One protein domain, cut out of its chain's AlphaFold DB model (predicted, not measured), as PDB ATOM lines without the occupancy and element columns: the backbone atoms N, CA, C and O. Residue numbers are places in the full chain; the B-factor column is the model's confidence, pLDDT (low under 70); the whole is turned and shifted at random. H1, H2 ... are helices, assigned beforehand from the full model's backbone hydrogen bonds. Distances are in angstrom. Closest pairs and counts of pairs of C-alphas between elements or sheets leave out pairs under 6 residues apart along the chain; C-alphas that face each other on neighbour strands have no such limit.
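This is residues 9 to 73 of the 99 residues of the protein "Transposase" of Microcoleus sp. SIO2G3 (UniProt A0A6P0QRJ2). The longest helix, H4, is an arm that sticks out, with residues 54 to 73, from a small body in which H2 and H3 pack crosswise on H1. The 65 printed residues have four named helices, H1 to H4 in order, and no named strand: all helix. The whole is only just loose, close to compact (radius of gyration of the C-alphas 13.1 A), spanning 38 by 27 by 21 A.

H4, residues 57 to 72, touches no helix. Look at H1, residues 9 to 23: its residues 17 to 22 alone touch H2, residues 31 to 37, about perpendicular at 83 degrees, the closest C-alphas being Gly 21 and Ile 34, 4.8 A. H1 touches H3, residues 44 to 51, about perpendicular at 81 degrees, closest at C-alphas His 14 and Ala 45, 6.6 A. H2 and H3, a helical hairpin, only just touch, with 3 pairs of C-alphas within 8 A. In H1 to H4 every O i to N i+4 pair is within hydrogen-bond range.

Find C-alpha 57 at (23.007, 30.209, -56.315); H4 runs 22.0 A to C-alpha 72. H1 runs 21.2 A from C-alpha 9 at (16.125, 27.572, -36.736).

The printed part has no cut and no long link. Residues 25 to 29, 31, 43 and 51 to 53 have pLDDT under 70.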
ATOM      1  N   SER A   9      16.724  28.862 -37.088       72.69
ATOM      2  CA  SER A   9      16.125  27.572 -36.736       72.69
ATOM      3  C   SER A   9      14.860  27.295 -37.549       72.69
ATOM      4  O   SER A   9      14.722  26.209 -38.107       72.69
ATOM      5  N   GLU A  10      13.969  28.280 -37.678       72.19
ATOM      6  CA  GLU A  10      12.757  28.157 -38.501       72.19
ATOM      7  C   GLU A  10      13.101  28.015 -39.988       72.19
ATOM      8  O   GLU A  10      12.500  27.213 -40.696       72.19
ATOM      9  N   THR A  11      14.125  28.728 -40.458       70.19
ATOM     10  CA  THR A  11      14.619  28.611 -41.838       70.19
ATOM     11  C   THR A  11      15.133  27.202 -42.130       70.19
ATOM     12  O   THR A  11      14.768  26.614 -43.145       70.19
ATOM     13  N   LYS A  12      15.938  26.624 -41.229       74.12
ATOM     14  CA  LYS A  12      16.432  25.244 -41.367       74.12
ATOM     15  C   LYS A  12      15.293  24.224 -41.374       74.12
ATOM     16  O   LYS A  12      15.318  23.311 -42.193       74.12
ATOM     17  N   HIS A  13      14.296  24.406 -40.509       75.00
ATOM     18  CA  HIS A  13      13.120  23.538 -40.463       75.00
ATOM     19  C   HIS A  13      12.344  23.576 -41.786       75.00
ATOM     20  O   HIS A  13      12.072  22.537 -42.374       75.00
ATOM     21  N   HIS A  14      12.099  24.768 -42.334       73.81
ATOM     22  CA  HIS A  14      11.411  24.899 -43.620       73.81
ATOM     23  C   HIS A  14      12.225  24.367 -44.808       73.81
ATOM     24  O   HIS A  14      11.641  23.877 -45.771       73.81
ATOM     25  N   ILE A  15      13.562  24.436 -44.760       77.12
ATOM     26  CA  ILE A  15      14.427  23.787 -45.760       77.12
ATOM     27  C   ILE A  15      14.265  22.269 -45.691       77.12
ATOM     28  O   ILE A  15      14.123  21.625 -46.729       77.12
ATOM     29  N   GLN A  16      14.255  21.697 -44.486       77.19
ATOM     30  CA  GLN A  16      14.055  20.265 -44.290       77.19
ATOM     31  C   GLN A  16      12.682  19.814 -44.803       77.19
ATOM     32  O   GLN A  16      12.610  18.857 -45.572       77.19
ATOM     33  N   ASP A  17      11.625  20.547 -44.460       77.56
ATOM     34  CA  ASP A  17      10.271  20.329 -44.970       77.56
ATOM     35  C   ASP A  17      10.228  20.382 -46.504       77.56
ATOM     36  O   ASP A  17       9.689  19.500 -47.180       77.56
ATOM     37  N   TYR A  18      10.840  21.412 -47.088       75.12
ATOM     38  CA  TYR A  18      10.880  21.573 -48.533       75.12
ATOM     39  C   TYR A  18      11.589  20.398 -49.221       75.12
ATOM     40  O   TYR A  18      11.063  19.841 -50.187       75.12
ATOM     41  N   LEU A  19      12.742  19.971 -48.698       75.88
ATOM     42  CA  LEU A  19      13.477  18.808 -49.201       75.88
ATOM     43  C   LEU A  19      12.671  17.514 -49.046       75.88
ATOM     44  O   LEU A  19      12.616  16.714 -49.981       75.88
ATOM     45  N   GLN A  20      11.995  17.323 -47.913       77.19
ATOM     46  CA  GLN A  20      11.153  16.154 -47.678       77.19
ATOM     47  C   GLN A  20       9.997  16.083 -48.680       77.19
ATOM     48  O   GLN A  20       9.735  15.018 -49.240       77.19
ATOM     49  N   GLY A  21       9.339  17.206 -48.973       75.56
ATOM     50  CA  GLY A  21       8.297  17.231 -49.996       75.56
ATOM     51  C   GLY A  21       8.844  17.078 -51.423       75.56
ATOM     52  O   GLY A  21       8.194  16.429 -52.240       75.56
ATOM     53  N   LEU A  22      10.054  17.560 -51.732       72.31
ATOM     54  CA  LEU A  22      10.700  17.308 -53.031       72.31
ATOM     55  C   LEU A  22      11.053  15.832 -53.260       72.31
ATOM     56  O   LEU A  22      10.984  15.368 -54.404       72.31
ATOM     57  N   LEU A  23      11.455  15.128 -52.200       76.62
ATOM     58  CA  LEU A  23      11.828  13.709 -52.223       76.62
ATOM     59  C   LEU A  23      10.627  12.768 -52.063       76.62
ATOM     60  O   LEU A  23      10.755  11.562 -52.259       76.62
ATOM     61  N   SER A  24       9.460  13.308 -51.718       74.44
ATOM     62  CA  SER A  24       8.218  12.546 -51.634       74.44
ATOM     63  C   SER A  24       7.653  12.192 -53.015       74.44
ATOM     64  O   SER A  24       8.008  12.785 -54.036       74.44
ATOM     65  N   SER A  25       6.703  11.257 -53.044       69.06
ATOM     66  CA  SER A  25       5.968  10.837 -54.244       69.06
ATOM     67  C   SER A  25       4.927  11.859 -54.732       69.06
ATOM     68  O   SER A  25       3.998  11.497 -55.454       69.06
ATOM     69  N   VAL A  26       5.042  13.132 -54.339       66.00
ATOM     70  CA  VAL A  26       4.115  14.184 -54.760       66.00
ATOM     71  C   VAL A  26       4.229  14.400 -56.271       66.00
ATOM     72  O   VAL A  26       5.267  14.806 -56.795       66.00
ATOM     73  N   GLU A  27       3.116  14.164 -56.963       60.25
ATOM     74  CA  GLU A  27       3.003  14.188 -58.426       60.25
ATOM     75  C   GLU A  27       3.288  15.577 -59.033       60.25
ATOM     76  O   GLU A  27       3.797  15.694 -60.147       60.25
ATOM     77  N   ARG A  28       3.008  16.654 -58.285       68.81
ATOM     78  CA  ARG A  28       3.282  18.042 -58.689       68.81
ATOM     79  C   ARG A  28       3.986  18.812 -57.574       68.81
ATOM     80  O   ARG A  28       3.424  19.105 -56.524       68.81
ATOM     81  N   LYS A  29       5.234  19.193 -57.835       68.81
ATOM     82  CA  LYS A  29       6.128  19.848 -56.870       68.81
ATOM     83  C   LYS A  29       5.930  21.370 -56.848       68.81
ATOM     84  O   LYS A  29       6.825  22.120 -57.226       68.81
ATOM     85  N   ASN A  30       4.745  21.835 -56.444       74.31
ATOM     86  CA  ASN A  30       4.506  23.253 -56.132       74.31
ATOM     87  C   ASN A  30       4.473  23.492 -54.612       74.31
ATOM     88  O   ASN A  30       4.264  22.562 -53.833       74.31
ATOM     89  N   ALA A  31       4.682  24.743 -54.189       69.56
ATOM     90  CA  ALA A  31       4.807  25.104 -52.774       69.56
ATOM     91  C   ALA A  31       3.590  24.690 -51.927       69.56
ATOM     92  O   ALA A  31       3.748  24.334 -50.764       69.56
ATOM     93  N   TRP A  32       2.390  24.682 -52.510       75.12
ATOM     94  CA  TRP A  32       1.165  24.291 -51.816       75.12
ATOM     95  C   TRP A  32       1.062  22.779 -51.597       75.12
ATOM     96  O   TRP A  32       0.750  22.331 -50.495       75.12
ATOM     97  N   GLN A  33       1.379  21.976 -52.612       74.12
ATOM     98  CA  GLN A  33       1.375  20.516 -52.493       74.12
ATOM     99  C   GLN A  33       2.490  20.019 -51.575       74.12
ATOM    100  O   GLN A  33       2.252  19.133 -50.759       74.12
ATOM    101  N   ILE A  34       3.668  20.644 -51.639       76.62
ATOM    102  CA  ILE A  34       4.766  20.371 -50.709       76.62
ATOM    103  C   ILE A  34       4.347  20.744 -49.281       76.62
ATOM    104  O   ILE A  34       4.512  19.922 -48.388       76.62
ATOM    105  N   ALA A  35       3.740  21.920 -49.061       76.69
ATOM    106  CA  ALA A  35       3.290  22.348 -47.733       76.69
ATOM    107  C   ALA A  35       2.275  21.379 -47.114       76.69
ATOM    108  O   ALA A  35       2.410  21.023 -45.946       76.69
ATOM    109  N   GLN A  36       1.303  20.899 -47.889       77.00
ATOM    110  CA  GLN A  36       0.363  19.892 -47.396       77.00
ATOM    111  C   GLN A  36       1.045  18.570 -47.045       77.00
ATOM    112  O   GLN A  36       0.721  17.982 -46.016       77.00
ATOM    113  N   GLN A  37       1.998  18.120 -47.866       77.12
ATOM    114  CA  GLN A  37       2.709  16.862 -47.637       77.12
ATOM    115  C   GLN A  37       3.496  16.867 -46.320       77.12
ATOM    116  O   GLN A  37       3.608  15.828 -45.673       77.12
ATOM    117  N   VAL A  38       4.015  18.025 -45.908       74.75
ATOM    118  CA  VAL A  38       4.747  18.183 -44.639       74.75
ATOM    119  C   VAL A  38       3.868  18.628 -43.467       74.75
ATOM    120  O   VAL A  38       4.369  18.880 -42.378       74.75
ATOM    121  N   GLY A  39       2.549  18.735 -43.660       75.38
ATOM    122  CA  GLY A  39       1.613  19.146 -42.607       75.38
ATOM    123  C   GLY A  39       1.606  20.649 -42.303       75.38
ATOM    124  O   GLY A  39       1.011  21.078 -41.310       75.38
ATOM    125  N   ASN A  40       2.213  21.473 -43.161       74.19
ATOM    126  CA  ASN A  40       2.188  22.922 -43.020       74.19
ATOM    127  C   ASN A  40       0.809  23.479 -43.397       74.19
ATOM    128  O   ASN A  40       0.310  23.305 -44.507       74.19
ATOM    129  N   ARG A  41       0.198  24.219 -42.461       70.19
ATOM    130  CA  ARG A  41      -1.160  24.786 -42.605       70.19
ATOM    131  C   ARG A  41      -1.281  25.824 -43.726       70.19
ATOM    132  O   ARG A  41      -2.393  26.165 -44.115       70.19
ATOM    133  N   THR A  42      -0.161  26.368 -44.204       70.88
ATOM    134  CA  THR A  42      -0.116  27.369 -45.278       70.88
ATOM    135  C   THR A  42       1.142  27.185 -46.133       70.88
ATOM    136  O   THR A  42       2.167  26.758 -45.600       70.88
ATOM    137  N   PRO A  43       1.121  27.571 -47.423       69.50
ATOM    138  CA  PRO A  43       2.307  27.530 -48.282       69.50
ATOM    139  C   PRO A  43       3.320  28.638 -47.964       69.50
ATOM    140  O   PRO A  43       4.428  28.615 -48.489       69.50
ATOM    141  N   TYR A  44       2.962  29.604 -47.110       74.19
ATOM    142  CA  TYR A  44       3.703  30.851 -46.920       74.19
ATOM    143  C   TYR A  44       5.160  30.640 -46.505       74.19
ATOM    144  O   TYR A  44       6.041  31.347 -46.981       74.19
ATOM    145  N   ALA A  45       5.425  29.653 -45.647       70.94
ATOM    146  CA  ALA A  45       6.780  29.308 -45.226       70.94
ATOM    147  C   ALA A  45       7.657  28.857 -46.408       70.94
ATOM    148  O   ALA A  45       8.793  29.307 -46.551       70.94
ATOM    149  N   ILE A  46       7.095  28.035 -47.297       73.81
ATOM    150  CA  ILE A  46       7.776  27.511 -48.485       73.81
ATOM    151  C   ILE A  46       7.898  28.597 -49.558       73.81
ATOM    152  O   ILE A  46       8.954  28.766 -50.155       73.81
ATOM    153  N   GLU A  47       6.855  29.396 -49.774       75.44
ATOM    154  CA  GLU A  47       6.902  30.541 -50.691       75.44
ATOM    155  C   GLU A  47       7.901  31.609 -50.238       75.44
ATOM    156  O   GLU A  47       8.586  32.210 -51.063       75.44
ATOM    157  N   HIS A  48       8.014  31.846 -48.930       73.75
ATOM    158  CA  HIS A  48       9.002  32.762 -48.376       73.75
ATOM    159  C   HIS A  48      10.420  32.223 -48.576       73.75
ATOM    160  O   HIS A  48      11.289  32.967 -49.031       73.75
ATOM    161  N   LEU A  49      10.630  30.931 -48.308       71.69
ATOM    162  CA  LEU A  49      11.898  30.245 -48.539       71.69
ATOM    163  C   LEU A  49      12.315  30.246 -50.018       71.69
ATOM    164  O   LEU A  49      13.502  30.283 -50.298       71.69
ATOM    165  N   LEU A  50      11.381  30.186 -50.966       71.50
ATOM    166  CA  LEU A  50      11.723  30.096 -52.393       71.50
ATOM    167  C   LEU A  50      11.737  31.446 -53.110       71.50
ATOM    168  O   LEU A  50      12.475  31.619 -54.073       71.50
ATOM    169  N   GLY A  51      10.894  32.387 -52.685       68.44
ATOM    170  CA  GLY A  51      10.666  33.638 -53.408       68.44
ATOM    171  C   GLY A  51      11.149  34.899 -52.698       68.44
ATOM    172  O   GLY A  51      11.162  35.956 -53.326       68.44
ATOM    173  N   ARG A  52      11.481  34.844 -51.400       62.66
ATOM    174  CA  ARG A  52      11.804  36.049 -50.608       62.66
ATOM    175  C   ARG A  52      13.102  35.981 -49.814       62.66
ATOM    176  O   ARG A  52      13.566  37.033 -49.380       62.66
ATOM    177  N   SER A  53      13.683  34.806 -49.611       66.50
ATOM    178  CA  SER A  53      15.040  34.701 -49.073       66.50
ATOM    179  C   SER A  53      16.073  35.027 -50.153       66.50
ATOM    180  O   SER A  53      15.844  34.845 -51.348       66.50
ATOM    181  N   VAL A  54      17.217  35.559 -49.727       72.75
ATOM    182  CA  VAL A  54      18.351  35.827 -50.615       72.75
ATOM    183  C   VAL A  54      19.102  34.514 -50.809       72.75
ATOM    184  O   VAL A  54      19.669  33.988 -49.855       72.75
ATOM    185  N   TRP A  55      19.076  33.980 -52.031       72.62
ATOM    186  CA  TRP A  55      19.854  32.803 -52.413       72.62
ATOM    187  C   TRP A  55      21.075  33.250 -53.201       72.62
ATOM    188  O   TRP A  55      20.946  33.890 -54.243       72.62
ATOM    189  N   ASP A  56      22.249  32.864 -52.723       80.38
ATOM    190  CA  ASP A  56      23.436  32.816 -53.560       80.38
ATOM    191  C   ASP A  56      23.454  31.447 -54.250       80.38
ATOM    192  O   ASP A  56      23.693  30.413 -53.623       80.38
ATOM    193  N   ALA A  57      23.112  31.437 -55.538       76.25
ATOM    194  CA  ALA A  57      23.007  30.209 -56.315       76.25
ATOM    195  C   ALA A  57      24.354  29.481 -56.438       76.25
ATOM    196  O   ALA A  57      24.380  28.248 -56.410       76.25
ATOM    197  N   ASP A  58      25.457  30.226 -56.540       78.75
ATOM    198  CA  ASP A  58      26.801  29.659 -56.622       78.75
ATOM    199  C   ASP A  58      27.188  29.026 -55.285       78.75
ATOM    200  O   ASP A  58      27.590  27.863 -55.253       78.75
ATOM    201  N   ALA A  59      26.957  29.731 -54.175       77.12
ATOM    202  CA  ALA A  59      27.240  29.202 -52.844       77.12
ATOM    203  C   ALA A  59      26.415  27.941 -52.530       77.12
ATOM    204  O   ALA A  59      26.931  26.982 -51.953       77.12
ATOM    205  N   VAL A  60      25.141  27.909 -52.932       79.44
ATOM    206  CA  VAL A  60      24.269  26.740 -52.732       79.44
ATOM    207  C   VAL A  60      24.707  25.564 -53.603       79.44
ATOM    208  O   VAL A  60      24.754  24.432 -53.113       79.44
ATOM    209  N   ARG A  61      25.072  25.809 -54.867       79.81
ATOM    210  CA  ARG A  61      25.631  24.776 -55.752       79.81
ATOM    211  C   ARG A  61      26.910  24.194 -55.161       79.81
ATOM    212  O   ARG A  61      27.047  22.973 -55.111       79.81
ATOM    213  N   ASP A  62      27.834  25.045 -54.731       81.19
ATOM    214  CA  ASP A  62      29.144  24.617 -54.249       81.19
ATOM    215  C   ASP A  62      29.017  23.825 -52.940       81.19
ATOM    216  O   ASP A  62      29.663  22.786 -52.791       81.19
ATOM    217  N   ALA A  63      28.106  24.229 -52.047       81.56
ATOM    218  CA  ALA A  63      27.771  23.468 -50.845       81.56
ATOM    219  C   ALA A  63      27.158  22.093 -51.170       81.56
ATOM    220  O   ALA A  63      27.592  21.077 -50.624       81.56
ATOM    221  N   ALA A  64      26.185  22.035 -52.089       77.62
ATOM    222  CA  ALA A  64      25.560  20.779 -52.504       77.62
ATOM    223  C   ALA A  64      26.570  19.832 -53.171       77.62
ATOM    224  O   ALA A  64      26.617  18.642 -52.857       77.62
ATOM    225  N   ARG A  65      27.424  20.366 -54.052       80.38
ATOM    226  CA  ARG A  65      28.512  19.613 -54.682       80.38
ATOM    227  C   ARG A  65      29.507  19.103 -53.642       80.38
ATOM    228  O   ARG A  65      29.915  17.950 -53.734       80.38
ATOM    229  N   GLY A  66      29.883  19.941 -52.674       84.50
ATOM    230  CA  GLY A  66      30.769  19.567 -51.573       84.50
ATOM    231  C   GLY A  66      30.242  18.357 -50.807       84.50
ATOM    232  O   GLY A  66      30.955  17.368 -50.681       84.50
ATOM    233  N   TYR A  67      28.966  18.388 -50.415       80.88
ATOM    234  CA  TYR A  67      28.304  17.264 -49.749       80.88
ATOM    235  C   TYR A  67      28.315  15.983 -50.597       80.88
ATOM    236  O   TYR A  67      28.667  14.915 -50.106       80.88
ATOM    237  N   VAL A  68      27.965  16.073 -51.886       81.44
ATOM    238  CA  VAL A  68      27.953  14.895 -52.773       81.44
ATOM    239  C   VAL A  68      29.349  14.290 -52.912       81.44
ATOM    240  O   VAL A  68      29.495  13.072 -52.842       81.44
ATOM    241  N   VAL A  69      30.380  15.120 -53.082       85.00
ATOM    242  CA  VAL A  69      31.769  14.649 -53.182       85.00
ATOM    243  C   VAL A  69      32.246  14.047 -51.862       85.00
ATOM    244  O   VAL A  69      32.931  13.033 -51.883       85.00
ATOM    245  N   GLU A  70      31.876  14.620 -50.720       86.44
ATOM    246  CA  GLU A  70      32.238  14.073 -49.409       86.44
ATOM    247  C   GLU A  70      31.600  12.698 -49.162       86.44
ATOM    248  O   GLU A  70      32.266  11.793 -48.667       86.44
ATOM    249  N   GLN A  71      30.326  12.524 -49.525       83.38
ATOM    250  CA  GLN A  71      29.584  11.292 -49.241       83.38
ATOM    251  C   GLN A  71      29.777  10.194 -50.299       83.38
ATOM    252  O   GLN A  71      29.701   9.011 -49.976       83.38
ATOM    253  N   PHE A  72      30.010  10.567 -51.561       80.81
ATOM    254  CA  PHE A  72      30.027   9.637 -52.701       80.81
ATOM    255  C   PHE A  72      31.292   9.739 -53.563       80.81
ATOM    256  O   PHE A  72      31.401   9.056 -54.584       80.81
ATOM    257  N   GLY A  73      32.249  10.591 -53.192       81.50
ATOM    258  CA  GLY A  73      33.507  10.745 -53.909       81.50
ATOM    259  C   GLY A  73      34.347   9.478 -53.830       81.50
ATOM    260  O   GLY A  73      34.774   9.055 -52.760       81.50
TER     261      GLY A  73